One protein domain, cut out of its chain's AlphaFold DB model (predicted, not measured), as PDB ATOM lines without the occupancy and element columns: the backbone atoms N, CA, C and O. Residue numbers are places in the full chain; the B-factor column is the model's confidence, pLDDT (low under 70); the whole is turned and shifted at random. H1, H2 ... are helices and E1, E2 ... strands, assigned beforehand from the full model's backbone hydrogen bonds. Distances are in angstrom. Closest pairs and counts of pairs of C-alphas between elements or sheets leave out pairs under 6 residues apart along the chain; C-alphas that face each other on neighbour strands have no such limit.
ATOM      1  N   GLU A   6     126.153 147.790 173.908       88.69
ATOM      2  CA  GLU A   6     127.466 147.241 173.578       88.69
ATOM      3  C   GLU A   6     127.426 146.397 172.301       88.69
ATOM      4  O   GLU A   6     128.347 146.531 171.491       88.69
ATOM      5  N   ILE A   7     126.382 145.592 172.078       94.75
ATOM      6  CA  ILE A   7     126.345 144.583 171.009       94.75
ATOM      7  C   ILE A   7     125.036 144.636 170.201       94.75
ATOM      8  O   ILE A   7     123.950 144.456 170.748       94.75
ATOM      9  N   LEU A   8     125.157 144.830 168.884       96.44
ATOM     10  CA  LEU A   8     124.079 144.644 167.901       96.44
ATOM     11  C   LEU A   8     124.271 143.314 167.170       96.44
ATOM     12  O   LEU A   8     125.349 143.096 166.619       96.44
ATOM     13  N   ASP A   9     123.226 142.497 167.084       96.25
ATOM     14  CA  ASP A   9     123.207 141.288 166.255       96.25
ATOM     15  C   ASP A   9     122.294 141.461 165.042       96.25
ATOM     16  O   ASP A   9     121.091 141.677 165.187       96.25
ATOM     17  N   ILE A  10     122.874 141.410 163.843       96.06
ATOM     18  CA  ILE A  10     122.167 141.603 162.572       96.06
ATOM     19  C   ILE A  10     121.843 140.251 161.938       96.06
ATOM     20  O   ILE A  10     122.720 139.396 161.809       96.06
ATOM     21  N   GLY A  11     120.596 140.103 161.488       91.56
ATOM     22  CA  GLY A  11     120.024 138.843 161.014       91.56
ATOM     23  C   GLY A  11     119.944 137.821 162.137       91.56
ATOM     24  O   GLY A  11     120.358 136.676 161.975       91.56
ATOM     25  N   SER A  12     119.440 138.262 163.291       87.81
ATOM     26  CA  SER A  12     119.430 137.487 164.531       87.81
ATOM     27  C   SER A  12     118.694 136.146 164.401       87.81
ATOM     28  O   SER A  12     118.974 135.190 165.126       87.81
ATOM     29  N   GLY A  13     117.764 136.040 163.447       87.81
ATOM     30  CA  GLY A  13     117.199 134.768 163.036       87.81
ATOM     31  C   GLY A  13     116.513 133.996 164.162       87.81
ATOM     32  O   GLY A  13     115.886 134.565 165.052       87.81
ATOM     33  N   HIS A  14     116.614 132.670 164.093       82.44
ATOM     34  CA  HIS A  14     116.055 131.749 165.089       82.44
ATOM     35  C   HIS A  14     117.006 131.470 166.260       82.44
ATOM     36  O   HIS A  14     116.594 130.907 167.273       82.44
ATOM     37  N   ASN A  15     118.280 131.848 166.121       85.06
ATOM     38  CA  ASN A  15     119.318 131.629 167.120       85.06
ATOM     39  C   ASN A  15     120.163 132.904 167.293       85.06
ATOM     40  O   ASN A  15     121.322 132.928 166.869       85.06
ATOM     41  N   PRO A  16     119.571 133.967 167.867       89.25
ATOM     42  CA  PRO A  16     120.234 135.248 168.077       89.25
ATOM     43  C   PRO A  16     121.477 135.080 168.942       89.25
ATOM     44  O   PRO A  16     121.485 134.266 169.871       89.25
ATOM     45  N   TYR A  17     122.499 135.899 168.699       87.88
ATOM     46  CA  TYR A  17     123.702 135.885 169.517       87.88
ATOM     47  C   TYR A  17     123.349 136.154 170.985       87.88
ATOM     48  O   TYR A  17     122.701 137.147 171.315       87.88
ATOM     49  N   GLU A  18     123.755 135.250 171.875       87.38
ATOM     50  CA  GLU A  18     123.315 135.239 173.277       87.38
ATOM     51  C   GLU A  18     123.661 136.540 174.012       87.38
ATOM     52  O   GLU A  18     122.874 137.029 174.815       87.38
ATOM     53  N   LYS A  19     124.810 137.137 173.684       88.12
ATOM     54  CA  LYS A  19     125.303 138.362 174.325       88.12
ATOM     55  C   LYS A  19     124.826 139.651 173.661       88.12
ATOM     56  O   LYS A  19     125.257 140.726 174.064       88.12
ATOM     57  N   ALA A  20     124.013 139.566 172.611       92.25
ATOM     58  CA  ALA A  20     123.521 140.756 171.933       92.25
ATOM     59  C   ALA A  20     122.575 141.550 172.838       92.25
ATOM     60  O   ALA A  20     121.683 140.962 173.449       92.25
ATOM     61  N   ASP A  21     122.739 142.873 172.863       94.62
ATOM     62  CA  ASP A  21     121.835 143.791 173.557       94.62
ATOM     63  C   ASP A  21     120.645 144.175 172.673       94.62
ATOM     64  O   ASP A  21     119.552 144.422 173.172       94.62
ATOM     65  N   VAL A  22     120.865 144.259 171.357       95.69
ATOM     66  CA  VAL A  22     119.863 144.655 170.360       95.69
ATOM     67  C   VAL A  22     119.891 143.670 169.200       95.69
ATOM     68  O   VAL A  22     120.964 143.291 168.728       95.69
ATOM     69  N   LEU A  23     118.711 143.289 168.725       96.12
ATOM     70  CA  LEU A  23     118.521 142.390 167.593       96.12
ATOM     71  C   LEU A  23     118.011 143.179 166.381       96.12
ATOM     72  O   LEU A  23     117.095 143.991 166.511       96.12
ATOM     73  N   CYS A  24     118.590 142.940 165.206       94.19
ATOM     74  CA  CYS A  24     118.071 143.406 163.920       94.19
ATOM     75  C   CYS A  24     117.784 142.210 163.018       94.19
ATOM     76  O   CYS A  24     118.563 141.260 162.950       94.19
ATOM     77  N   GLU A  25     116.690 142.281 162.277       92.81
ATOM     78  CA  GLU A  25     116.289 141.264 161.313       92.81
ATOM     79  C   GLU A  25     115.519 141.927 160.165       92.81
ATOM     80  O   GLU A  25     114.854 142.938 160.371       92.81
ATOM     81  N   ARG A  26     115.601 141.370 158.953       90.75
ATOM     82  CA  ARG A  26     114.946 141.933 157.764       90.75
ATOM     83  C   ARG A  26     113.515 141.442 157.596       90.75
ATOM     84  O   ARG A  26     112.658 142.195 157.145       90.75
ATOM     85  N   TYR A  27     113.260 140.186 157.953       85.44
ATOM     86  CA  TYR A  27     111.961 139.542 157.758       85.44
ATOM     87  C   TYR A  27     111.480 138.878 159.047       85.44
ATOM     88  O   TYR A  27     112.272 138.277 159.760       85.44
ATOM     89  N   LEU A  28     110.182 138.929 159.340       81.94
ATOM     90  CA  LEU A  28     109.597 138.136 160.434       81.94
ATOM     91  C   LEU A  28     109.336 136.686 160.007       81.94
ATOM     92  O   LEU A  28     109.372 135.759 160.814       81.94
ATOM     93  N   GLU A  29     109.120 136.494 158.710       75.19
ATOM     94  CA  GLU A  29     108.838 135.206 158.099       75.19
ATOM     95  C   GLU A  29     110.122 134.430 157.780       75.19
ATOM     96  O   GLU A  29     111.228 134.977 157.652       75.19
ATOM     97  N   ASP A  30     109.973 133.115 157.655       68.81
ATOM     98  CA  ASP A  30     111.035 132.224 157.208       68.81
ATOM     99  C   ASP A  30     111.132 132.229 155.680       68.81
ATOM    100  O   ASP A  30     110.476 131.439 155.004       68.81
ATOM    101  N   VAL A  31     111.941 133.155 155.159       66.31
ATOM    102  CA  VAL A  31     112.206 133.280 153.719       66.31
ATOM    103  C   VAL A  31     113.448 132.474 153.309       66.31
ATOM    104  O   VAL A  31     113.431 131.793 152.290       66.31
ATOM    105  N   GLU A  32     114.528 132.525 154.103       64.25
ATOM    106  CA  GLU A  32     115.835 131.917 153.777       64.25
ATOM    107  C   GLU A  32     116.553 131.317 155.014       64.25
ATOM    108  O   GLU A  32     117.773 131.138 155.007       64.25
ATOM    109  N   ARG A  33     115.819 131.007 156.095       69.12
ATOM    110  CA  ARG A  33     116.364 130.568 157.398       69.12
ATOM    111  C   ARG A  33     115.996 129.102 157.695       69.12
ATOM    112  O   ARG A  33     115.273 128.451 156.952       69.12
ATOM    113  N   SER A  34     116.548 128.549 158.779       64.81
ATOM    114  CA  SER A  34     116.293 127.155 159.203       64.81
ATOM    115  C   SER A  34     115.186 127.013 160.263       64.81
ATOM    116  O   SER A  34     114.976 125.914 160.772       64.81
ATOM    117  N   GLY A  35     114.518 128.103 160.645       66.81
ATOM    118  CA  GLY A  35     113.503 128.129 161.704       66.81
ATOM    119  C   GLY A  35     112.990 129.542 161.980       66.81
ATOM    120  O   GLY A  35     113.580 130.501 161.498       66.81
ATOM    121  N   HIS A  36     111.913 129.687 162.756       78.06
ATOM    122  CA  HIS A  36     111.245 130.976 163.011       78.06
ATOM    123  C   HIS A  36     112.126 132.005 163.725       78.06
ATOM    124  O   HIS A  36     112.937 131.644 164.573       78.06
ATOM    125  N   VAL A  37     111.924 133.294 163.424       83.50
ATOM    126  CA  VAL A  37     112.585 134.390 164.147       83.50
ATOM    127  C   VAL A  37     112.329 134.258 165.642       83.50
ATOM    128  O   VAL A  37     111.183 134.130 166.076       83.50
ATOM    129  N   LYS A  38     113.396 134.337 166.435       86.25
ATOM    130  CA  LYS A  38     113.299 134.430 167.884       86.25
ATOM    131  C   LYS A  38     113.230 135.899 168.279       86.25
ATOM    132  O   LYS A  38     114.229 136.610 168.221       86.25
ATOM    133  N   ILE A  39     112.045 136.325 168.699       86.81
ATOM    134  CA  ILE A  39     111.824 137.616 169.349       86.81
ATOM    135  C   ILE A  39     111.733 137.343 170.847       86.81
ATOM    136  O   ILE A  39     110.905 136.544 171.282       86.81
ATOM    137  N   ASP A  40     112.616 137.960 171.626       89.38
ATOM    138  CA  ASP A  40     112.623 137.852 173.084       89.38
ATOM    139  C   ASP A  40     112.562 139.241 173.735       89.38
ATOM    140  O   ASP A  40     112.137 140.207 173.108       89.38
ATOM    141  N   ILE A  41     112.926 139.337 175.016       91.94
ATOM    142  CA  ILE A  41     112.824 140.579 175.795       91.94
ATOM    143  C   ILE A  41     113.746 141.703 175.295       91.94
ATOM    144  O   ILE A  41     113.605 142.846 175.729       91.94
ATOM    145  N   ARG A  42     114.728 141.389 174.442       94.00
ATOM    146  CA  ARG A  42     115.694 142.369 173.943       94.00
ATOM    147  C   ARG A  42     115.049 143.291 172.909       94.00
ATOM    148  O   ARG A  42     114.200 142.844 172.138       94.00
ATOM    149  N   PRO A  43     115.478 144.563 172.825       94.94
ATOM    150  CA  PRO A  43     115.087 145.447 171.735       94.94
ATOM    151  C   PRO A  43     115.278 144.784 170.366       94.94
ATOM    152  O   PRO A  43     116.385 144.369 170.017       94.94
ATOM    153  N   PHE A  44     114.197 144.718 169.593       94.75
ATOM    154  CA  PHE A  44     114.158 144.110 168.268       94.75
ATOM    155  C   PHE A  44     113.798 145.167 167.224       94.75
ATOM    156  O   PHE A  44     112.822 145.901 167.384       94.75
ATOM    157  N   VAL A  45     114.584 145.251 166.153       95.19
ATOM    158  CA  VAL A  45     114.406 146.232 165.080       95.19
ATOM    159  C   VAL A  45     114.257 145.506 163.750       95.19
ATOM    160  O   VAL A  45     115.130 144.745 163.344       95.19
ATOM    161  N   LEU A  46     113.156 145.767 163.048       94.62
ATOM    162  CA  LEU A  46     112.968 145.274 161.688       94.62
ATOM    163  C   LEU A  46     113.707 146.211 160.718       94.62
ATOM    164  O   LEU A  46     113.289 147.353 160.526       94.62
ATOM    165  N   CYS A  47     114.831 145.762 160.161       93.69
ATOM    166  CA  CYS A  47     115.711 146.574 159.324       93.69
ATOM    167  C   CYS A  47     116.395 145.794 158.200       93.69
ATOM    168  O   CYS A  47     116.703 144.611 158.317       93.69
ATOM    169  N   ASP A  48     116.693 146.504 157.112       93.50
ATOM    170  CA  ASP A  48     117.584 146.014 156.066       93.50
ATOM    171  C   ASP A  48     119.044 146.271 156.466       93.50
ATOM    172  O   ASP A  48     119.401 147.381 156.866       93.50
ATOM    173  N   LEU A  49     119.896 145.254 156.326       95.12
ATOM    174  CA  LEU A  49     121.334 145.344 156.583       95.12
ATOM    175  C   LEU A  49     122.011 146.446 155.741       95.12
ATOM    176  O   LEU A  49     123.018 147.015 156.156       95.12
ATOM    177  N   GLU A  50     121.465 146.764 154.568       96.50
ATOM    178  CA  GLU A  50     121.980 147.820 153.693       96.50
ATOM    179  C   GLU A  50     121.545 149.239 154.109       96.50
ATOM    180  O   GLU A  50     122.027 150.224 153.539       96.50
ATOM    181  N   PHE A  51     120.635 149.367 155.080       96.69
ATOM    182  CA  PHE A  51     120.056 150.636 155.532       96.69
ATOM    183  C   PHE A  51     119.728 150.566 157.032       96.69
ATOM    184  O   PHE A  51     118.566 150.500 157.437       96.69
ATOM    185  N   LEU A  52     120.760 150.570 157.874       96.88
ATOM    186  CA  LEU A  52     120.599 150.378 159.310       96.88
ATOM    187  C   LEU A  52     120.083 151.666 159.986       96.88
ATOM    188  O   LEU A  52     120.752 152.706 159.913       96.88
ATOM    189  N   PRO A  53     118.956 151.622 160.728       96.75
ATOM    190  CA  PRO A  53     118.313 152.794 161.333       96.75
ATOM    191  C   PRO A  53     119.001 153.245 162.635       96.75
ATOM    192  O   PRO A  53     118.360 153.663 163.599       96.75
ATOM    193  N   PHE A  54     120.328 153.150 162.686       96.12
ATOM    194  CA  PHE A  54     121.137 153.500 163.845       96.12
ATOM    195  C   PHE A  54     122.096 154.634 163.507       96.12
ATOM    196  O   PHE A  54     122.592 154.746 162.385       96.12
ATOM    197  N   LYS A  55     122.396 155.466 164.506       95.50
ATOM    198  CA  LYS A  55     123.421 156.505 164.376       95.50
ATOM    199  C   LYS A  55     124.807 155.877 164.285       95.50
ATOM    200  O   LYS A  55     125.038 154.754 164.750       95.50
ATOM    201  N   ASP A  56     125.744 156.638 163.750       95.81
ATOM    202  CA  ASP A  56     127.141 156.243 163.653       95.81
ATOM    203  C   ASP A  56     127.704 155.857 165.022       95.81
ATOM    204  O   ASP A  56     127.482 156.535 166.027       95.81
ATOM    205  N   LYS A  57     128.440 154.743 165.058       94.06
ATOM    206  CA  LYS A  57     129.129 154.225 166.253       94.06
ATOM    207  C   LYS A  57     128.235 154.043 167.487       94.06
ATOM    208  O   LYS A  57     128.736 154.098 168.614       94.06
ATOM    209  N   SER A  58     126.944 153.778 167.279       94.94
ATOM    210  CA  SER A  58     125.984 153.495 168.353       94.94
ATOM    211  C   SER A  58     126.338 152.239 169.155       94.94
ATOM    212  O   SER A  58     125.984 152.173 170.331       94.94
ATOM    213  N   PHE A  59     127.067 151.293 168.545       95.44
ATOM    214  CA  PHE A  59     127.408 149.998 169.141       95.44
ATOM    215  C   PHE A  59     128.915 149.798 169.314       95.44
ATOM    216  O   PHE A  59     129.730 150.203 168.477       95.44
ATOM    217  N   GLY A  60     129.297 149.125 170.400       93.12
ATOM    218  CA  GLY A  60     130.672 148.681 170.629       93.12
ATOM    219  C   GLY A  60     131.098 147.577 169.654       93.12
ATOM    220  O   GLY A  60     132.211 147.609 169.113       93.12
ATOM    221  N   LEU A  61     130.209 146.620 169.419       93.25
ATOM    222  CA  LEU A  61     130.391 145.462 168.559       93.25
ATOM    223  C   LEU A  61     129.133 145.236 167.716       93.25
ATOM    224  O   LEU A  61     128.014 145.354 168.204       93.25
ATOM    225  N   VAL A  62     129.338 144.882 166.452       96.56
ATOM    226  CA  VAL A  62     128.294 144.372 165.561       96.56
ATOM    227  C   VAL A  62     128.611 142.920 165.221       96.56
ATOM    228  O   VAL A  62     129.721 142.630 164.766       96.56
ATOM    229  N   THR A  63     127.658 142.018 165.424       94.44
ATOM    230  CA  THR A  63     127.698 140.640 164.929       94.44
ATOM    231  C   THR A  63     126.758 140.495 163.737       94.44
ATOM    232  O   THR A  63     125.718 141.144 163.666       94.44
ATOM    233  N   CYS A  64     127.161 139.704 162.747       93.56
ATOM    234  CA  CYS A  64     126.362 139.451 161.550       93.56
ATOM    235  C   CYS A  64     126.759 138.086 160.991       93.56
ATOM    236  O   CYS A  64     127.858 137.942 160.454       93.56
ATOM    237  N   SER A  65     125.902 137.079 161.129       89.44
ATOM    238  CA  SER A  65     126.239 135.700 160.753       89.44
ATOM    239  C   SER A  65     125.266 135.170 159.717       89.44
ATOM    240  O   SER A  65     124.075 135.105 159.982       89.44
ATOM    241  N   HIS A  66     125.784 134.749 158.564       87.44
ATOM    242  CA  HIS A  66     125.002 134.170 157.470       87.44
ATOM    243  C   HIS A  66     123.906 135.097 156.909       87.44
ATOM    244  O   HIS A  66     122.774 134.687 156.674       87.44
ATOM    245  N   VAL A  67     124.242 136.382 156.740       89.75
ATOM    246  CA  VAL A  67     123.334 137.421 156.208       89.75
ATOM    247  C   VAL A  67     123.934 138.110 154.985       89.75
ATOM    248  O   VAL A  67     123.240 138.403 154.014       89.75
ATOM    249  N   LEU A  68     125.238 138.395 155.019       92.69
ATOM    250  CA  LEU A  68     125.893 139.242 154.027       92.69
ATOM    251  C   LEU A  68     125.894 138.612 152.621       92.69
ATOM    252  O   LEU A  68     125.843 139.332 151.627       92.69
ATOM    253  N   GLU A  69     125.905 137.282 152.521       89.62
ATOM    254  CA  GLU A  69     125.805 136.534 151.262       89.62
ATOM    255  C   GLU A  69     124.449 136.704 150.544       89.62
ATOM    256  O   GLU A  69     124.354 136.466 149.333       89.62
ATOM    257  N   HIS A  70     123.426 137.171 151.270       89.06
ATOM    258  CA  HIS A  70     122.070 137.448 150.780       89.06
ATOM    259  C   HIS A  70     121.853 138.912 150.380       89.06
ATOM    260  O   HIS A  70     120.838 139.239 149.750       89.06
ATOM    261  N   ALA A  71     122.787 139.801 150.737       90.88
ATOM    262  CA  ALA A  71     122.691 141.222 150.430       90.88
ATOM    263  C   ALA A  71     122.652 141.453 148.910       90.88
ATOM    264  O   ALA A  71     123.374 140.809 148.142       90.88
ATOM    265  N   ASP A  72     121.805 142.385 148.476       90.31
ATOM    266  CA  ASP A  72     121.770 142.852 147.091       90.31
ATOM    267  C   ASP A  72     123.015 143.699 146.791       90.31
ATOM    268  O   ASP A  72     123.640 143.564 145.736       90.31
ATOM    269  N   ASN A  73     123.428 144.517 147.760       92.62
ATOM    270  CA  ASN A  73     124.656 145.291 147.740       92.62
ATOM    271  C   ASN A  73     125.519 145.010 148.986       92.62
ATOM    272  O   ASN A  73     125.543 145.800 149.935       92.62
ATOM    273  N   PRO A  74     126.308 143.919 148.981       93.25
ATOM    274  CA  PRO A  74     127.176 143.560 150.105       93.25
ATOM    275  C   PRO A  74     128.252 144.611 150.425       93.25
ATOM    276  O   PRO A  74     128.717 144.668 151.559       93.25
ATOM    277  N   LEU A  75     128.645 145.472 149.471       93.25
ATOM    278  CA  LEU A  75     129.548 146.594 149.768       93.25
ATOM    279  C   LEU A  75     128.869 147.614 150.681       93.25
ATOM    280  O   LEU A  75     129.423 147.982 151.711       93.25
ATOM    281  N   ARG A  76     127.644 148.012 150.329       95.25
ATOM    282  CA  ARG A  76     126.842 148.935 151.135       95.25
ATOM    283  C   ARG A  76     126.554 148.363 152.521       95.25
ATOM    284  O   ARG A  76     126.699 149.071 153.507       95.25
ATOM    285  N   ALA A  77     126.208 147.080 152.599       96.75
ATOM    286  CA  ALA A  77     126.029 146.378 153.868       96.75
ATOM    287  C   ALA A  77     127.286 146.441 154.756       96.75
ATOM    288  O   ALA A  77     127.194 146.727 155.950       96.75
ATOM    289  N   LEU A  78     128.476 146.211 154.187       95.94
ATOM    290  CA  LEU A  78     129.740 146.336 154.921       95.94
ATOM    291  C   LEU A  78     130.004 147.773 155.386       95.94
ATOM    292  O   LEU A  78     130.482 147.967 156.508       95.94
ATOM    293  N   ASP A  79     129.673 148.769 154.563       96.50
ATOM    294  CA  ASP A  79     129.794 150.181 154.931       96.50
ATOM    295  C   ASP A  79     128.844 150.546 156.081       96.50
ATOM    296  O   ASP A  79     129.273 151.190 157.036       96.50
ATOM    297  N   GLU A  80     127.600 150.060 156.065       97.81
ATOM    298  CA  GLU A  80     126.637 150.251 157.155       97.81
ATOM    299  C   GLU A  80     127.085 149.571 158.454       97.81
ATOM    300  O   GLU A  80     127.083 150.208 159.511       97.81
ATOM    301  N   ILE A  81     127.559 148.318 158.387       97.06
ATOM    302  CA  ILE A  81     128.147 147.610 159.539       97.06
ATOM    303  C   ILE A  81     129.308 148.425 160.120       97.06
ATOM    304  O   ILE A  81     129.384 148.643 161.336       97.06
ATOM    305  N   LYS A  82     130.214 148.905 159.256       95.62
ATOM    306  CA  LYS A  82     131.344 149.745 159.666       95.62
ATOM    307  C   LYS A  82     130.861 151.077 160.234       95.62
ATOM    308  O   LYS A  82     131.492 151.577 161.162       95.62
ATOM    309  N   ARG A  83     129.779 151.665 159.727       96.62
ATOM    310  CA  ARG A  83     129.243 152.954 160.179       96.62
ATOM    311  C   ARG A  83     128.657 152.859 161.584       96.62
ATOM    312  O   ARG A  83     129.060 153.623 162.464       96.62
ATOM    313  N   VAL A  84     127.765 151.901 161.834       96.94
ATOM    314  CA  VAL A  84     127.041 151.798 163.116       96.94
ATOM    315  C   VAL A  84     127.888 151.193 164.242       96.94
ATOM    316  O   VAL A  84     127.661 151.499 165.415       96.94
ATOM    317  N   GLY A  85     128.888 150.369 163.907       94.81
ATOM    318  CA  GLY A  85     129.745 149.672 164.869       94.81
ATOM    319  C   GLY A  85     131.125 150.301 165.064       94.81
ATOM    320  O   GLY A  85     131.785 150.747 164.123       94.81
ATOM    321  N   LYS A  86     131.637 150.293 166.300       93.94
ATOM    322  CA  LYS A  86     133.064 150.573 166.563       93.94
ATOM    323  C   LYS A  86     133.959 149.423 166.093       93.94
ATOM    324  O   LYS A  86     135.035 149.674 165.553       93.94
ATOM    325  N   SER A  87     133.485 148.189 166.244       92.19
ATOM    326  CA  SER A  87     134.095 146.959 165.731       92.19
ATOM    327  C   SER A  87     133.017 146.019 165.193       92.19
ATOM    328  O   SER A  87     131.853 146.158 165.568       92.19
ATOM    329  N   ALA A  88     133.390 145.071 164.332       93.56
ATOM    330  CA  ALA A  88     132.445 144.076 163.833       93.56
ATOM    331  C   ALA A  88     133.067 142.689 163.650       93.56
ATOM    332  O   ALA A  88     134.258 142.556 163.339       93.56
ATOM    333  N   TYR A  89     132.222 141.679 163.819       89.31
ATOM    334  CA  TYR A  89     132.487 140.275 163.553       89.31
ATOM    335  C   TYR A  89     131.415 139.751 162.596       89.31
ATOM    336  O   TYR A  89     130.262 139.568 162.982       89.31
ATOM    337  N   VAL A  90     131.801 139.552 161.337       91.06
ATOM    338  CA  VAL A  90     130.891 139.073 160.294       91.06
ATOM    339  C   VAL A  90     131.323 137.684 159.854       91.06
ATOM    340  O   VAL A  90     132.510 137.443 159.614       91.06
ATOM    341  N   VAL A  91     130.358 136.780 159.747       87.06
ATOM    342  CA  VAL A  91     130.566 135.391 159.347       87.06
ATOM    343  C   VAL A  91     129.721 135.106 158.116       87.06
ATOM    344  O   VAL A  91     128.520 135.351 158.118       87.06
ATOM    345  N   THR A  92     130.346 134.569 157.076       86.06
ATOM    346  CA  THR A  92     129.660 134.047 155.886       86.06
ATOM    347  C   THR A  92     130.134 132.620 155.628       86.06
ATOM    348  O   THR A  92     131.182 132.222 156.147       86.06
ATOM    349  N   PRO A  93     129.437 131.820 154.814       82.88
ATOM    350  CA  PRO A  93     129.956 130.536 154.383       82.88
ATOM    351  C   PRO A  93     131.273 130.723 153.620       82.88
ATOM    352  O   PRO A  93     131.511 131.739 152.959       82.88
ATOM    353  N   SER A  94     132.167 129.745 153.746       75.06
ATOM    354  CA  SER A  94     133.421 129.741 153.003       75.06
ATOM    355  C   SER A  94     133.178 129.386 151.543       75.06
ATOM    356  O   SER A  94     132.210 128.715 151.194       75.06
ATOM    357  N   TYR A  95     134.122 129.748 150.676       73.19
ATOM    358  CA  TYR A  95     134.087 129.350 149.267       73.19
ATOM    359  C   TYR A  95     133.906 127.835 149.075       73.19
ATOM    360  O   TYR A  95     133.166 127.405 148.188       73.19
ATOM    361  N   ILE A  96     134.565 127.029 149.913       67.00
ATOM    362  CA  ILE A  96     134.461 125.566 149.870       67.00
ATOM    363  C   ILE A  96     133.037 125.138 150.230       67.00
ATOM    364  O   ILE A  96     132.446 124.318 149.527       67.00
ATOM    365  N   ALA A  97     132.465 125.727 151.282       69.44
ATOM    366  CA  ALA A  97     131.093 125.451 151.681       69.44
ATOM    367  C   ALA A  97     130.103 125.800 150.557       69.44
ATOM    368  O   ALA A  97     129.259 124.975 150.198       69.44
ATOM    369  N   GLU A  98     130.281 126.976 149.951       72.31
ATOM    370  CA  GLU A  98     129.451 127.497 148.861       72.31
ATOM    371  C   GLU A  98     129.525 126.669 147.587       72.31
ATOM    372  O   GLU A  98     128.514 126.469 146.930       72.31
ATOM    373  N   ASN A  99     130.706 126.190 147.195       68.56
ATOM    374  CA  ASN A  99     130.886 125.570 145.880       68.56
ATOM    375  C   ASN A  99     130.899 124.042 145.922       68.56
ATOM    376  O   ASN A  99     130.547 123.404 144.925       68.56
ATOM    377  N   TYR A 100     131.265 123.454 147.061       62.72
ATOM    378  CA  TYR A 100     131.548 122.023 147.157       62.72
ATOM    379  C   TYR A 100     130.740 121.297 148.221       62.72
ATOM    380  O   TYR A 100     130.556 120.099 148.059       62.72
ATOM    381  N   MET A 101     130.213 121.960 149.254       62.19
ATOM    382  CA  MET A 101     129.376 121.285 150.252       62.19
ATOM    383  C   MET A 101     127.893 121.522 149.984       62.19
ATOM    384  O   MET A 101     127.250 120.717 149.308       62.19
ATOM    385  N   TYR A 102     127.385 122.672 150.421       62.56
ATOM    386  CA  TYR A 102     125.954 122.918 150.579       62.56
ATOM    387  C   TYR A 102     125.375 123.872 149.535       62.56
ATOM    388  O   TYR A 102     124.270 124.350 149.748       62.56
ATOM    389  N   ARG A 103     126.096 124.175 148.438       63.97
ATOM    390  CA  ARG A 103     125.678 124.998 147.270       63.97
ATOM    391  C   ARG A 103     124.280 125.618 147.387       63.97
ATOM    392  O   ARG A 103     123.317 125.106 146.807       63.97
ATOM    393  N   ARG A 104     124.164 126.718 148.137       68.38
ATOM    394  CA  ARG A 104     122.891 127.409 148.370       68.38
ATOM    395  C   ARG A 104     122.628 128.329 147.174       68.38
ATOM    396  O   ARG A 104     123.281 129.350 146.993       68.38
ATOM    397  N   ARG A 105     121.680 127.958 146.307       68.94
ATOM    398  CA  ARG A 105     121.391 128.682 145.044       68.94
ATOM    399  C   ARG A 105     120.652 130.015 145.223       68.94
ATOM    400  O   ARG A 105     120.383 130.700 144.239       68.94
ATOM    401  N   TYR A 106     120.353 130.372 146.466       72.94
ATOM    402  CA  TYR A 106     119.785 131.656 146.860       72.94
ATOM    403  C   TYR A 106     120.843 132.631 147.409       72.94
ATOM    404  O   TYR A 106     120.569 133.822 147.510       72.94
ATOM    405  N   HIS A 107     122.079 132.179 147.663       84.19
ATOM    406  CA  HIS A 107     123.178 133.083 148.005       84.19
ATOM    407  C   HIS A 107     123.574 133.882 146.765       84.19
ATOM    408  O   HIS A 107     123.969 133.312 145.743       84.19
ATOM    409  N   LYS A 108     123.466 135.208 146.849       86.56
ATOM    410  CA  LYS A 108     123.723 136.127 145.730       86.56
ATOM    411  C   LYS A 108     125.210 136.326 145.493       86.56
ATOM    412  O   LYS A 108     125.624 136.591 144.362       86.56
ATOM    413  N   SER A 109     126.009 136.206 146.550       87.06
ATOM    414  CA  SER A 109     127.448 136.450 146.505       87.06
ATOM    415  C   SER A 109     128.219 135.401 147.291       87.06
ATOM    416  O   SER A 109     127.822 135.017 148.384       87.06
ATOM    417  N   VAL A 110     129.371 134.998 146.759       85.19
ATOM    418  CA  VAL A 110     130.399 134.283 147.515       85.19
ATOM    419  C   VAL A 110     131.352 135.316 148.102       85.19
ATOM    420  O   VAL A 110     131.875 136.168 147.378       85.19
ATOM    421  N   ILE A 111     131.558 135.253 149.417       86.38
ATOM    422  CA  ILE A 111     132.329 136.248 150.162       86.38
ATOM    423  C   ILE A 111     133.546 135.590 150.805       86.38
ATOM    424  O   ILE A 111     133.470 134.549 151.462       86.38
ATOM    425  N   MET A 112     134.699 136.217 150.597       83.12
ATOM    426  CA  MET A 112     135.991 135.753 151.087       83.12
ATOM    427  C   MET A 112     136.737 136.905 151.759       83.12
ATOM    428  O   MET A 112     136.564 138.065 151.402       83.12
ATOM    429  N   SER A 113     137.585 136.589 152.734       78.00
ATOM    430  CA  SER A 113     138.358 137.569 153.502       78.00
ATOM    431  C   SER A 113     139.817 137.139 153.564       78.00
ATOM    432  O   SER A 113     140.102 135.987 153.914       78.00
ATOM    433  N   SER A 114     140.725 138.044 153.207       73.38
ATOM    434  CA  SER A 114     142.168 137.796 153.160       73.38
ATOM    435  C   SER A 114     142.953 139.106 153.233       73.38
ATOM    436  O   SER A 114     142.552 140.095 152.622       73.38
ATOM    437  N   PHE A 115     144.052 139.140 153.994       69.56
ATOM    438  CA  PHE A 115     144.954 140.300 154.118       69.56
ATOM    439  C   PHE A 115     144.254 141.663 154.329       69.56
ATOM    440  O   PHE A 115     144.614 142.670 153.718       69.56
ATOM    441  N   GLY A 116     143.220 141.707 155.178       72.31
ATOM    442  CA  GLY A 116     142.460 142.940 155.453       72.31
ATOM    443  C   GLY A 116     141.592 143.427 154.284       72.31
ATOM    444  O   GLY A 116     141.152 144.577 154.259       72.31
ATOM    445  N   LYS A 117     141.346 142.563 153.303       80.19
ATOM    446  CA  LYS A 117     140.441 142.800 152.185       80.19
ATOM    447  C   LYS A 117     139.318 141.779 152.215       80.19
ATOM    448  O   LYS A 117     139.521 140.615 152.557       80.19
ATOM    449  N   VAL A 118     138.143 142.230 151.816       86.44
ATOM    450  CA  VAL A 118     136.984 141.388 151.562       86.44
ATOM    451  C   VAL A 118     136.779 141.338 150.059       86.44
ATOM    452  O   VAL A 118     136.733 142.370 149.391       86.44
ATOM    453  N   TYR A 119     136.689 140.128 149.532       85.50
ATOM    454  CA  TYR A 119     136.470 139.835 148.128       85.50
ATOM    455  C   TYR A 119     135.040 139.343 147.983       85.50
ATOM    456  O   TYR A 119     134.632 138.385 148.640       85.50
ATOM    457  N   ILE A 120     134.280 140.028 147.140       88.25
ATOM    458  CA  ILE A 120     132.871 139.760 146.889       88.25
ATOM    459  C   ILE A 120     132.752 139.345 145.436       88.25
ATOM    460  O   ILE A 120     133.189 140.065 144.535       88.25
ATOM    461  N   ILE A 121     132.166 138.178 145.218       84.00
ATOM    462  CA  ILE A 121     132.085 137.560 143.903       84.00
ATOM    463  C   ILE A 121     130.632 137.206 143.675       84.00
ATOM    464  O   ILE A 121     130.057 136.435 144.442       84.00
ATOM    465  N   HIS A 122     130.027 137.780 142.637       81.94
ATOM    466  CA  HIS A 122     128.647 137.443 142.314       81.94
ATOM    467  C   HIS A 122     128.527 135.942 142.035       81.94
ATOM    468  O   HIS A 122     129.296 135.375 141.248       81.94
ATOM    469  N   ASN A 123     127.566 135.295 142.687       77.81
ATOM    470  CA  ASN A 123     127.340 133.875 142.515       77.81
ATOM    471  C   ASN A 123     126.685 133.633 141.151       77.81
ATOM    472  O   ASN A 123     125.489 133.839 140.981       77.81
ATOM    473  N   LYS A 124     127.458 133.134 140.180       70.19
ATOM    474  CA  LYS A 124     126.958 132.800 138.832       70.19
ATOM    475  C   LYS A 124     125.829 131.759 138.814       70.19
ATOM    476  O   LYS A 124     125.197 131.571 137.782       70.19
ATOM    477  N   TYR A 125     125.616 131.048 139.922       68.25
ATOM    478  CA  TYR A 125     124.551 130.058 140.080       68.25
ATOM    479  C   TYR A 125     123.330 130.596 140.832       68.25
ATOM    480  O   TYR A 125     122.412 129.822 141.106       68.25
ATOM    481  N   PHE A 126     123.318 131.885 141.182       72.94
ATOM    482  CA  PHE A 126     122.160 132.522 141.787       72.94
ATOM    483  C   PHE A 126     120.951 132.422 140.847       72.94
ATOM    484  O   PHE A 126     121.026 132.802 139.678       72.94
ATOM    485  N   ASN A 127     119.830 131.914 141.361       69.75
ATOM    486  CA  ASN A 127     118.574 131.833 140.620       69.75
ATOM    487  C   ASN A 127     117.449 132.493 141.427       69.75
ATOM    488  O   ASN A 127     117.034 131.990 142.471       69.75
ATOM    489  N   ARG A 128     116.940 133.619 140.913       65.62
ATOM    490  CA  ARG A 128     115.939 134.452 141.593       65.62
ATOM    491  C   ARG A 128     114.575 133.767 141.725       65.62
ATOM    492  O   ARG A 128     113.912 133.967 142.735       65.62
ATOM    493  N   GLU A 129     114.158 132.977 140.740       64.94
ATOM    494  CA  GLU A 129     112.873 132.261 140.777       64.94
ATOM    495  C   GLU A 129     112.886 131.164 141.841       64.94
ATOM    496  O   GLU A 129     111.963 131.065 142.641       64.94
ATOM    497  N   ARG A 130     113.980 130.402 141.921       64.50
ATOM    498  CA  ARG A 130     114.151 129.347 142.930       64.50
ATOM    499  C   ARG A 130     114.343 129.892 144.343       64.50
ATOM    500  O   ARG A 130     113.815 129.310 145.284       64.50
ATOM    501  N   ALA A 131     115.045 131.018 144.485       61.69
ATOM    502  CA  ALA A 131     115.141 131.727 145.761       61.69
ATOM    503  C   ALA A 131     113.751 132.172 146.253       61.69
ATOM    504  O   ALA A 131     113.393 131.925 147.398       61.69
ATOM    505  N   ARG A 132     112.922 132.744 145.363       60.03
ATOM    506  CA  ARG A 132     111.539 133.150 145.680       60.03
ATOM    507  C   ARG A 132     110.602 131.979 145.955       60.03
ATOM    508  O   ARG A 132     109.686 132.126 146.753       60.03
ATOM    509  N   ALA A 133     110.830 130.835 145.317       60.66
ATOM    510  CA  ALA A 133     110.071 129.615 145.570       60.66
ATOM    511  C   ALA A 133     110.375 128.986 146.944       60.66
ATOM    512  O   ALA A 133     109.814 127.940 147.261       60.66
ATOM    513  N   GLY A 134     111.269 129.589 147.743       54.38
ATOM    514  CA  GLY A 134     111.612 129.102 149.072       54.38
ATOM    515  C   GLY A 134     112.144 127.673 149.028       54.38
ATOM    516  O   GLY A 134     111.780 126.884 149.895       54.38
ATOM    517  N   GLU A 135     112.934 127.323 147.998       56.44
ATOM    518  CA  GLU A 135     113.503 125.983 147.782       56.44
ATOM    519  C   GLU A 135     114.374 125.602 149.003       56.44
ATOM    520  O   GLU A 135     115.594 125.781 149.022       56.44
ATOM    521  N   ARG A 136     113.728 125.113 150.073       52.00
ATOM    522  CA  ARG A 136     114.378 124.583 151.269       52.00
ATOM    523  C   ARG A 136     115.146 123.360 150.816       52.00
ATOM    524  O   ARG A 136     114.568 122.406 150.296       52.00
ATOM    525  N   GLN A 137     116.463 123.405 150.978       48.88
ATOM    526  CA  GLN A 137     117.300 122.257 150.668       48.88
ATOM    527  C   GLN A 137     116.776 121.033 151.414       48.88
ATOM    528  O   GLN A 137     116.560 121.085 152.626       48.88
ATOM    529  N   ALA A 138     116.611 119.925 150.688       40.34
ATOM    530  CA  ALA A 138     116.482 118.624 151.318       40.34
ATOM    531  C   ALA A 138     117.656 118.467 152.303       40.34
ATOM    532  O   ALA A 138     118.782 118.810 151.926       40.34
ATOM    533  N   PRO A 139     117.429 117.996 153.541       41.81
ATOM    534  CA  PRO A 139     118.511 117.795 154.494       41.81
ATOM    535  C   PRO A 139     119.563 116.898 153.838       41.81
ATOM    536  O   PRO A 139     119.304 115.726 153.551       41.81
ATOM    537  N   ILE A 177     135.881 126.055 159.880       51.75
ATOM    538  CA  ILE A 177     136.688 125.939 158.643       51.75
ATOM    539  C   ILE A 177     135.838 126.245 157.408       51.75
ATOM    540  O   ILE A 177     136.315 126.778 156.403       51.75
ATOM    541  N   PHE A 178     134.545 125.957 157.503       61.78
ATOM    542  CA  PHE A 178     133.576 126.211 156.448       61.78
ATOM    543  C   PHE A 178     132.977 127.615 156.517       61.78
ATOM    544  O   PHE A 178     132.010 127.896 155.815       61.78
ATOM    545  N   ALA A 179     133.581 128.504 157.306       69.50
ATOM    546  CA  ALA A 179     133.177 129.888 157.439       69.50
ATOM    547  C   ALA A 179     134.299 130.844 157.009       69.50
ATOM    548  O   ALA A 179     135.479 130.671 157.326       69.50
ATOM    549  N   THR A 180     133.921 131.894 156.293       79.81
ATOM    550  CA  THR A 180     134.732 133.093 156.114       79.81
ATOM    551  C   THR A 180     134.447 134.036 157.280       79.81
ATOM    552  O   THR A 180     133.294 134.349 157.562       79.81
ATOM    553  N   ILE A 181     135.505 134.526 157.933       82.62
ATOM    554  CA  ILE A 181     135.410 135.534 158.996       82.62
ATOM    555  C   ILE A 181     135.931 136.869 158.466       82.62
ATOM    556  O   ILE A 181     137.059 136.967 157.973       82.62
ATOM    557  N   ILE A 182     135.126 137.915 158.620       85.25
ATOM    558  CA  ILE A 182     135.508 139.303 158.371       85.25
ATOM    559  C   ILE A 182     135.565 140.012 159.724       85.25
ATOM    560  O   ILE A 182     134.604 140.018 160.492       85.25
ATOM    561  N   SER A 183     136.716 140.615 160.012       86.69
ATOM    562  CA  SER A 183     136.968 141.346 161.253       86.69
ATOM    563  C   SER A 183     137.193 142.820 160.940       86.69
ATOM    564  O   SER A 183     138.117 143.162 160.198       86.69
ATOM    565  N   ILE A 184     136.371 143.691 161.524       86.81
ATOM    566  CA  ILE A 184     136.515 145.149 161.426       86.81
ATOM    567  C   ILE A 184     136.976 145.667 162.787       86.81
ATOM    568  O   ILE A 184     136.363 145.355 163.811       86.81
ATOM    569  N   ASN A 185     138.068 146.441 162.802       86.88
ATOM    570  CA  ASN A 185     138.668 147.027 164.010       86.88
ATOM    571  C   ASN A 185     138.867 146.020 165.161       86.88
ATOM    572  O   ASN A 185     138.624 146.330 166.324       86.88
ATOM    573  N   GLY A 186     139.276 144.788 164.837       80.31
ATOM    574  CA  GLY A 186     139.540 143.745 165.832       80.31
ATOM    575  C   GLY A 186     138.297 143.082 166.437       80.31
ATOM    576  O   GLY A 186     138.437 142.367 167.428       80.31
ATOM    577  N   GLY A 187     137.104 143.260 165.854       79.06
ATOM    578  CA  GLY A 187     135.850 142.693 166.371       79.06
ATOM    579  C   GLY A 187     135.877 141.172 166.554       79.06
ATOM    580  O   GLY A 187     135.399 140.679 167.573       79.06
ATOM    581  N   ALA A 188     136.549 140.429 165.663       74.94
ATOM    582  CA  ALA A 188     136.738 138.988 165.850       74.94
ATOM    583  C   ALA A 188     137.479 138.662 167.154       74.94
ATOM    584  O   ALA A 188     137.104 137.738 167.862       74.94
ATOM    585  N   ARG A 189     138.497 139.440 167.540       71.44
ATOM    586  CA  ARG A 189     139.226 139.182 168.788       71.44
ATOM    587  C   ARG A 189     138.316 139.325 170.010       71.44
ATOM    588  O   ARG A 189     138.454 138.520 170.924       71.44
ATOM    589  N   ARG A 190     137.385 140.292 170.018       75.19
ATOM    590  CA  ARG A 190     136.411 140.461 171.116       75.19
ATOM    591  C   ARG A 190     135.543 139.214 171.275       75.19
ATOM    592  O   ARG A 190     135.542 138.623 172.345       75.19
ATOM    593  N   VAL A 191     134.910 138.762 170.191       71.00
ATOM    594  CA  VAL A 191     134.030 137.579 170.217       71.00
ATOM    595  C   VAL A 191     134.804 136.317 170.609       71.00
ATOM    596  O   VAL A 191     134.396 135.578 171.499       71.00
ATOM    597  N   LEU A 192     135.969 136.086 169.996       63.75
ATOM    598  CA  LEU A 192     136.699 134.826 170.159       63.75
ATOM    599  C   LEU A 192     137.431 134.691 171.486       63.75
ATOM    600  O   LEU A 192     137.604 133.574 171.964       63.75
ATOM    601  N   VAL A 193     137.882 135.791 172.089       61.00
ATOM    602  CA  VAL A 193     138.448 135.753 173.447       61.00
ATOM    603  C   VAL A 193     137.346 135.490 174.467       61.00
ATOM    604  O   VAL A 193     137.540 134.718 175.400       61.00
ATOM    605  N   GLU A 194     136.175 136.077 174.266       57.47
ATOM    606  CA  GLU A 194     135.042 135.900 175.159       57.47
ATOM    607  C   GLU A 194     134.415 134.496 175.100       57.47
ATOM    608  O   GLU A 194     133.985 133.983 176.132       57.47
ATOM    609  N   GLU A 195     134.402 133.846 173.931       55.19
ATOM    610  CA  GLU A 195     134.054 132.421 173.784       55.19
ATOM    611  C   GLU A 195     135.109 131.492 174.422       55.19
ATOM    612  O   GLU A 195     134.824 130.343 174.763       55.19
ATOM    613  N   ARG A 196     136.348 131.971 174.612       45.69
ATOM    614  CA  ARG A 196     137.485 131.180 175.117       45.69
ATOM    615  C   ARG A 196     137.582 131.062 176.639       45.69
ATOM    616  O   ARG A 196     138.508 130.409 177.122       45.69
ATOM    617  N   ASN A 197     136.652 131.626 177.407       42.88
ATOM    618  CA  ASN A 197     136.694 131.601 178.875       42.88
ATOM    619  C   ASN A 197     136.241 130.256 179.487       42.88
ATOM    620  O   ASN A 197     135.378 130.199 180.351       42.88
ATOM    621  N   GLY A 198     136.897 129.172 179.065       45.72
ATOM    622  CA  GLY A 198     136.869 127.839 179.664       45.72
ATOM    623  C   GLY A 198     138.225 127.153 179.450       45.72
ATOM    624  O   GLY A 198     138.870 127.367 178.423       45.72
ATOM    625  N   LEU A 199     138.694 126.349 180.411       39.41
ATOM    626  CA  LEU A 199     140.033 125.725 180.393       39.41
ATOM    627  C   LEU A 199     140.304 124.941 179.088       39.41
ATOM    628  O   LEU A 199     141.380 125.044 178.501       39.41
ATOM    629  N   TRP A 200     139.281 124.253 178.576       39.59
ATOM    630  CA  TRP A 200     139.309 123.519 177.308       39.59
ATOM    631  C   TRP A 200     139.412 124.423 176.068       39.59
ATOM    632  O   TRP A 200     140.072 124.058 175.094       39.59
ATOM    633  N   ASN A 201     138.856 125.637 176.118       44.22
ATOM    634  CA  ASN A 201     138.907 126.595 175.011       44.22
ATOM    635  C   ASN A 201     140.259 127.329 174.928       44.22
ATOM    636  O   ASN A 201     140.626 127.810 173.858       44.22
ATOM    637  N   LYS A 202     141.046 127.369 176.016       40.56
ATOM    638  CA  LYS A 202     142.436 127.871 175.997       40.56
ATOM    639  C   LYS A 202     143.374 126.928 175.237       40.56
ATOM    640  O   LYS A 202     144.142 127.388 174.396       40.56
ATOM    641  N   ILE A 203     143.253 125.620 175.471       42.94
ATOM    642  CA  ILE A 203     144.032 124.583 174.774       42.94
ATOM    643  C   ILE A 203     143.621 124.515 173.295       42.94
ATOM    644  O   ILE A 203     144.472 124.538 172.407       42.94
ATOM    645  N   GLN A 204     142.316 124.540 173.002       38.25
ATOM    646  CA  GLN A 204     141.808 124.622 171.624       38.25
ATOM    647  C   GLN A 204     142.147 125.950 170.939       38.25
ATOM    648  O   GLN A 204     142.332 126.001 169.727       38.25
ATOM    649  N   GLY A 205     142.269 127.032 171.705       36.25
ATOM    650  CA  GLY A 205     142.629 128.341 171.192       36.25
ATOM    651  C   GLY A 205     144.053 128.427 170.640       36.25
ATOM    652  O   GLY A 205     144.297 129.227 169.734       36.25
ATOM    653  N   LEU A 206     144.962 127.595 171.154       35.09
ATOM    654  CA  LEU A 206     146.331 127.440 170.659       35.09
ATOM    655  C   LEU A 206     146.348 126.656 169.335       35.09
ATOM    656  O   LEU A 206     146.968 127.085 168.366       35.09
ATOM    657  N   TRP A 207     145.556 125.582 169.253       34.16
ATOM    658  CA  TRP A 207     145.322 124.839 168.010       34.16
ATOM    659  C   TRP A 207     144.639 125.687 166.936       34.16
ATOM    660  O   TRP A 207     144.984 125.574 165.769       34.16
ATOM    661  N   PHE A 208     143.719 126.580 167.308       35.00
ATOM    662  CA  PHE A 208     143.063 127.506 166.380       35.00
ATOM    663  C   PHE A 208     144.012 128.581 165.837       35.00
ATOM    664  O   PHE A 208     143.767 129.083 164.754       35.00
ATOM    665  N   LEU A 209     145.078 128.951 166.553       36.75
ATOM    666  CA  LEU A 209     146.098 129.848 165.999       36.75
ATOM    667  C   LEU A 209     146.946 129.102 164.960       36.75
ATOM    668  O   LEU A 209     147.096 129.574 163.845       36.75
ATOM    669  N   ILE A 210     147.388 127.882 165.274       38.22
ATOM    670  CA  ILE A 210     148.256 127.084 164.390       38.22
ATOM    671  C   ILE A 210     147.493 126.546 163.162       38.22
ATOM    672  O   ILE A 210     147.909 126.741 162.023       38.22
ATOM    673  N   ILE A 211     146.347 125.891 163.374       44.62
ATOM    674  CA  ILE A 211     145.482 125.379 162.298       44.62
ATOM    675  C   ILE A 211     144.748 126.527 161.616       44.62
ATOM    676  O   ILE A 211     144.564 126.480 160.408       44.62
ATOM    677  N   GLY A 212     144.314 127.551 162.353       45.00
ATOM    678  CA  GLY A 212     143.611 128.688 161.761       45.00
ATOM    679  C   GLY A 212     144.500 129.461 160.806       45.00
ATOM    680  O   GLY A 212     144.034 129.757 159.714       45.00
ATOM    681  N   ASP A 213     145.770 129.695 161.148       43.59
ATOM    682  CA  ASP A 213     146.721 130.332 160.235       43.59
ATOM    683  C   ASP A 213     147.004 129.443 159.019       43.59
ATOM    684  O   ASP A 213     146.975 129.941 157.902       43.59
ATOM    685  N   PHE A 214     147.165 128.126 159.189       48.28
ATOM    686  CA  PHE A 214     147.350 127.192 158.068       48.28
ATOM    687  C   PHE A 214     146.120 127.100 157.148       48.28
ATOM    688  O   PHE A 214     146.231 127.175 155.927       48.28
ATOM    689  N   VAL A 215     144.918 126.996 157.718       52.38
ATOM    690  CA  VAL A 215     143.638 126.983 156.989       52.38
ATOM    691  C   VAL A 215     143.395 128.324 156.311       52.38
ATOM    692  O   VAL A 215     142.914 128.362 155.180       52.38
ATOM    693  N   GLN A 216     143.751 129.425 156.969       53.34
ATOM    694  CA  GLN A 216     143.740 130.760 156.390       53.34
ATOM    695  C   GLN A 216     144.724 130.837 155.219       53.34
ATOM    696  O   GLN A 216     144.340 131.323 154.165       53.34
ATOM    697  N   GLN A 217     145.927 130.272 155.340       53.12
ATOM    698  CA  GLN A 217     146.936 130.222 154.278       53.12
ATOM    699  C   GLN A 217     146.480 129.381 153.079       53.12
ATOM    700  O   GLN A 217     146.655 129.793 151.932       53.12
ATOM    701  N   ILE A 218     145.825 128.240 153.320       59.53
ATOM    702  CA  ILE A 218     145.166 127.446 152.274       59.53
ATOM    703  C   ILE A 218     144.045 128.262 151.626       59.53
ATOM    704  O   ILE A 218     143.968 128.331 150.401       59.53
ATOM    705  N   ARG A 219     143.191 128.921 152.420       58.03
ATOM    706  CA  ARG A 219     142.099 129.768 151.916       58.03
ATOM    707  C   ARG A 219     142.632 130.919 151.067       58.03
ATOM    708  O   ARG A 219     142.054 131.208 150.025       58.03
ATOM    709  N   ASP A 220     143.730 131.529 151.489       58.62
ATOM    710  CA  ASP A 220     144.415 132.624 150.809       58.62
ATOM    711  C   ASP A 220     145.106 132.143 149.527       58.62
ATOM    712  O   ASP A 220     145.068 132.841 148.519       58.62
ATOM    713  N   SER A 221     145.656 130.927 149.521       60.84
ATOM    714  CA  SER A 221     146.265 130.305 148.336       60.84
ATOM    715  C   SER A 221     145.211 129.910 147.300       60.84
ATOM    716  O   SER A 221     145.365 130.194 146.112       60.84
ATOM    717  N   ILE A 222     144.092 129.326 147.744       62.84
ATOM    718  CA  ILE A 222     142.924 129.043 146.899       62.84
ATOM    719  C   ILE A 222     142.346 130.353 146.358       62.84
ATOM    720  O   ILE A 222     142.043 130.436 145.172       62.84
ATOM    721  N   LEU A 223     142.226 131.386 147.197       62.50
ATOM    722  CA  LEU A 223     141.791 132.714 146.774       62.50
ATOM    723  C   LEU A 223     142.753 133.301 145.740       62.50
ATOM    724  O   LEU A 223     142.290 133.812 144.733       62.50
ATOM    725  N   TYR A 224     144.066 133.216 145.944       60.25
ATOM    726  CA  TYR A 224     145.059 133.716 144.997       60.25
ATOM    727  C   TYR A 224     144.954 133.010 143.640       60.25
ATOM    728  O   TYR A 224     144.843 133.678 142.613       60.25
ATOM    729  N   LEU A 225     144.895 131.674 143.633       62.66
ATOM    730  CA  LEU A 225     144.699 130.869 142.421       62.66
ATOM    731  C   LEU A 225     143.369 131.191 141.731       62.66
ATOM    732  O   LEU A 225     143.305 131.302 140.506       62.66
ATOM    733  N   TYR A 226     142.306 131.383 142.509       64.88
ATOM    734  CA  TYR A 226     140.985 131.695 141.986       64.88
ATOM    735  C   TYR A 226     140.886 133.120 141.445       64.88
ATOM    736  O   TYR A 226     140.343 133.320 140.366       64.88
ATOM    737  N   LEU A 227     141.443 134.111 142.142       62.50
ATOM    738  CA  LEU A 227     141.545 135.484 141.658       62.50
ATOM    739  C   LEU A 227     142.413 135.547 140.405       62.50
ATOM    740  O   LEU A 227     142.046 136.250 139.475       62.50
ATOM    741  N   TYR A 228     143.509 134.787 140.343       61.00
ATOM    742  CA  TYR A 228     144.329 134.642 139.141       61.00
ATOM    743  C   TYR A 228     143.520 134.060 137.971       61.00
ATOM    744  O   TYR A 228     143.561 134.594 136.863       61.00
ATOM    745  N   TYR A 229     142.709 133.028 138.226       59.53
ATOM    746  CA  TYR A 229     141.810 132.440 137.232       59.53
ATOM    747  C   TYR A 229     140.682 133.400 136.804       59.53
ATOM    748  O   TYR A 229     140.408 133.543 135.614       59.53
ATOM    749  N   LEU A 230     140.060 134.112 137.749       57.19
ATOM    750  CA  LEU A 230     138.999 135.094 137.503       57.19
ATOM    751  C   LEU A 230     139.497 136.370 136.826       57.19
ATOM    752  O   LEU A 230     138.744 136.966 136.063       57.19
ATOM    753  N   LYS A 231     140.749 136.784 137.051       49.78
ATOM    754  CA  LYS A 231     141.383 137.898 136.324       49.78
ATOM    755  C   LYS A 231     141.442 137.618 134.818       49.78
ATOM    756  O   LYS A 231     141.515 138.538 134.019       49.78
ATOM    757  N   LYS A 232     141.354 136.343 134.427       47.88
ATOM    758  CA  LYS A 232     141.227 135.895 133.037       47.88
ATOM    759  C   LYS A 232     139.776 135.921 132.512       47.88
ATOM    760  O   LYS A 232     139.571 135.703 131.324       47.88
ATOM    761  N   GLN A 233     138.778 136.171 133.370       45.81
ATOM    762  CA  GLN A 233     137.333 136.160 133.073       45.81
ATOM    763  C   GLN A 233     136.586 137.398 133.622       45.81
ATOM    764  O   GLN A 233     135.433 137.290 134.037       45.81
ATOM    765  N   GLU A 234     137.235 138.567 133.669       45.53
ATOM    766  CA  GLU A 234     136.717 139.792 134.305       45.53
ATOM    767  C   GLU A 234     135.225 140.078 134.046       45.53
ATOM    768  O   GLU A 234     134.807 140.170 132.891       45.53
ATOM    769  N   ARG A 235     134.455 140.264 135.143       52.97
ATOM    770  CA  ARG A 235     133.269 141.158 135.257       52.97
ATOM    771  C   ARG A 235     132.576 141.187 136.637       52.97
ATOM    772  O   ARG A 235     131.735 142.054 136.847       52.97
ATOM    773  N   THR A 236     132.892 140.300 137.593       61.50
ATOM    774  CA  THR A 236     132.070 140.144 138.826       61.50
ATOM    775  C   THR A 236     132.787 140.316 140.170       61.50
ATOM    776  O   THR A 236     132.137 140.208 141.211       61.50
ATOM    777  N   LEU A 237     134.095 140.591 140.182       75.06
ATOM    778  CA  LEU A 237     134.875 140.733 141.414       75.06
ATOM    779  C   LEU A 237     134.808 142.163 141.963       75.06
ATOM    780  O   LEU A 237     135.201 143.111 141.287       75.06
ATOM    781  N   ARG A 238     134.395 142.309 143.224       80.50
ATOM    782  CA  ARG A 238     134.492 143.561 143.988       80.50
ATOM    783  C   ARG A 238     135.392 143.364 145.203       80.50
ATOM    784  O   ARG A 238     135.399 142.294 145.809       80.50
ATOM    785  N   VAL A 239     136.149 144.399 145.561       79.56
ATOM    786  CA  VAL A 239     137.088 144.372 146.690       79.56
ATOM    787  C   VAL A 239     136.759 145.505 147.652       79.56
ATOM    788  O   VAL A 239     136.657 146.657 147.240       79.56
ATOM    789  N   TRP A 240     136.636 145.175 148.933       87.94
ATOM    790  CA  TRP A 240     136.393 146.116 150.023       87.94
ATOM    791  C   TRP A 240     137.540 146.059 151.033       87.94
ATOM    792  O   TRP A 240     138.063 144.982 151.320       87.94
ATOM    793  N   LYS A 241     137.971 147.207 151.560       80.06
ATOM    794  CA  LYS A 241     139.081 147.290 152.523       80.06
ATOM    795  C   LYS A 241     138.537 147.410 153.941       80.06
ATOM    796  O   LYS A 241     137.683 148.248 154.211       80.06
ATOM    797  N   THR A 242     139.080 146.614 154.860       72.00
ATOM    798  CA  THR A 242     138.653 146.637 156.268       72.00
ATOM    799  C   THR A 242     139.158 147.868 157.028       72.00
ATOM    800  O   THR A 242     138.523 148.263 158.008       72.00
TER     801      THR A 242
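This is residues 6 to 139 and 177 to 242 of the 243 residues of the protein "Class I SAM-dependent methyltransferase" of Candidatus Bathyarchaeota archaeon (UniProt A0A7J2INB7). What shape do these atoms make? A twisted six-stranded sheet makes the middle, with H1 on one face and H4 on the other, and a small three-stranded sheet meets its E5 and E8 end. The long, kinked helix H5 reaches from near H4 to the small sheet. What is it built of? 200 residues are printed, with five named helices and nine named strands in the order E1 E2 E3 E4 H1 E5 H2 E6 E7 H3 E8 H4 H5 E9, a mixed class. The sheets run E3 E2 E1 E4 E5 E8, mixed, and E6 E7 E9, antiparallel; the whole is compact, with a radius of gyration of the C-alphas of 17.0 A and spans of 50 by 45 by 36 A.

What comes before the cut? E1 is residues 6 to 10, from C-alpha 6 at (127.466, 147.241, 173.578), E2 22 to 25, E3 44 to 46, E4 59 to 65, H1 74 to 84, 15.4 A long, and E5 85 to 93, 21.8 A. H2 is residues 95 to 101, E6 109 to 114, E7 117 to 122 and H3 128 to 132. What follows it? E8 is residues 179 to 184, H4 187 to 195, and H5 199 to 230, 43.9 A long with a kink of 37 degrees near residue 207. E9, residues 237 to 241, ends at C-alpha 241 (139.081, 147.290, 152.523).

How does the large sheet pair? E4 and E5 are parallel, with N 89 and O 62 within hydrogen-bond range at 2.8 A, and with H1 between them make a strand-helix-strand unit with a right-handed crossover. E8 is antiparallel to E5, with N 90 and O 182 at 3.0 A. What is on it? It has three layers, helices on both faces: H1 and H2 on one, H4 on the other. H1 runs along the strands at a height of 9.8 A, and H4 stands up from the sheet, with its closest C-alphas to E5, Gly 187 and Ala 88, 4.5 A apart. How does the small sheet sit? E6 and E7 form a hairpin, with N 112 and O 119 at 2.9 A; E6 touches E8, closest at the C-alphas of Met 112 and Thr 180, 5.8 A. H1 and H5 lie on its opposite faces, the closest C-alphas of E6 and H5 being Ser 114 and Asp 220, 6.1 A. And the helices' backbones? Every O i to N i+4 pair is within range in H1, H2, H3 and H4, and 27 of 28 in H5; H3 is on neither sheet.

How large is it? The two C-alphas farthest apart, Ile 41 and Lys 232, are 51.5 A apart. Where is it cut or loosely linked? Residues 140 to 176 are not printed, with C-alphas 139 and 177 20.3 A apart; the links E1 to E2, E2 to E3 and E3 to E4 are long. Where is confidence low? The mean pLDDT of the printed part is 75.3, with 78 residues under 70, among them 127 to 139 and 192 to 236.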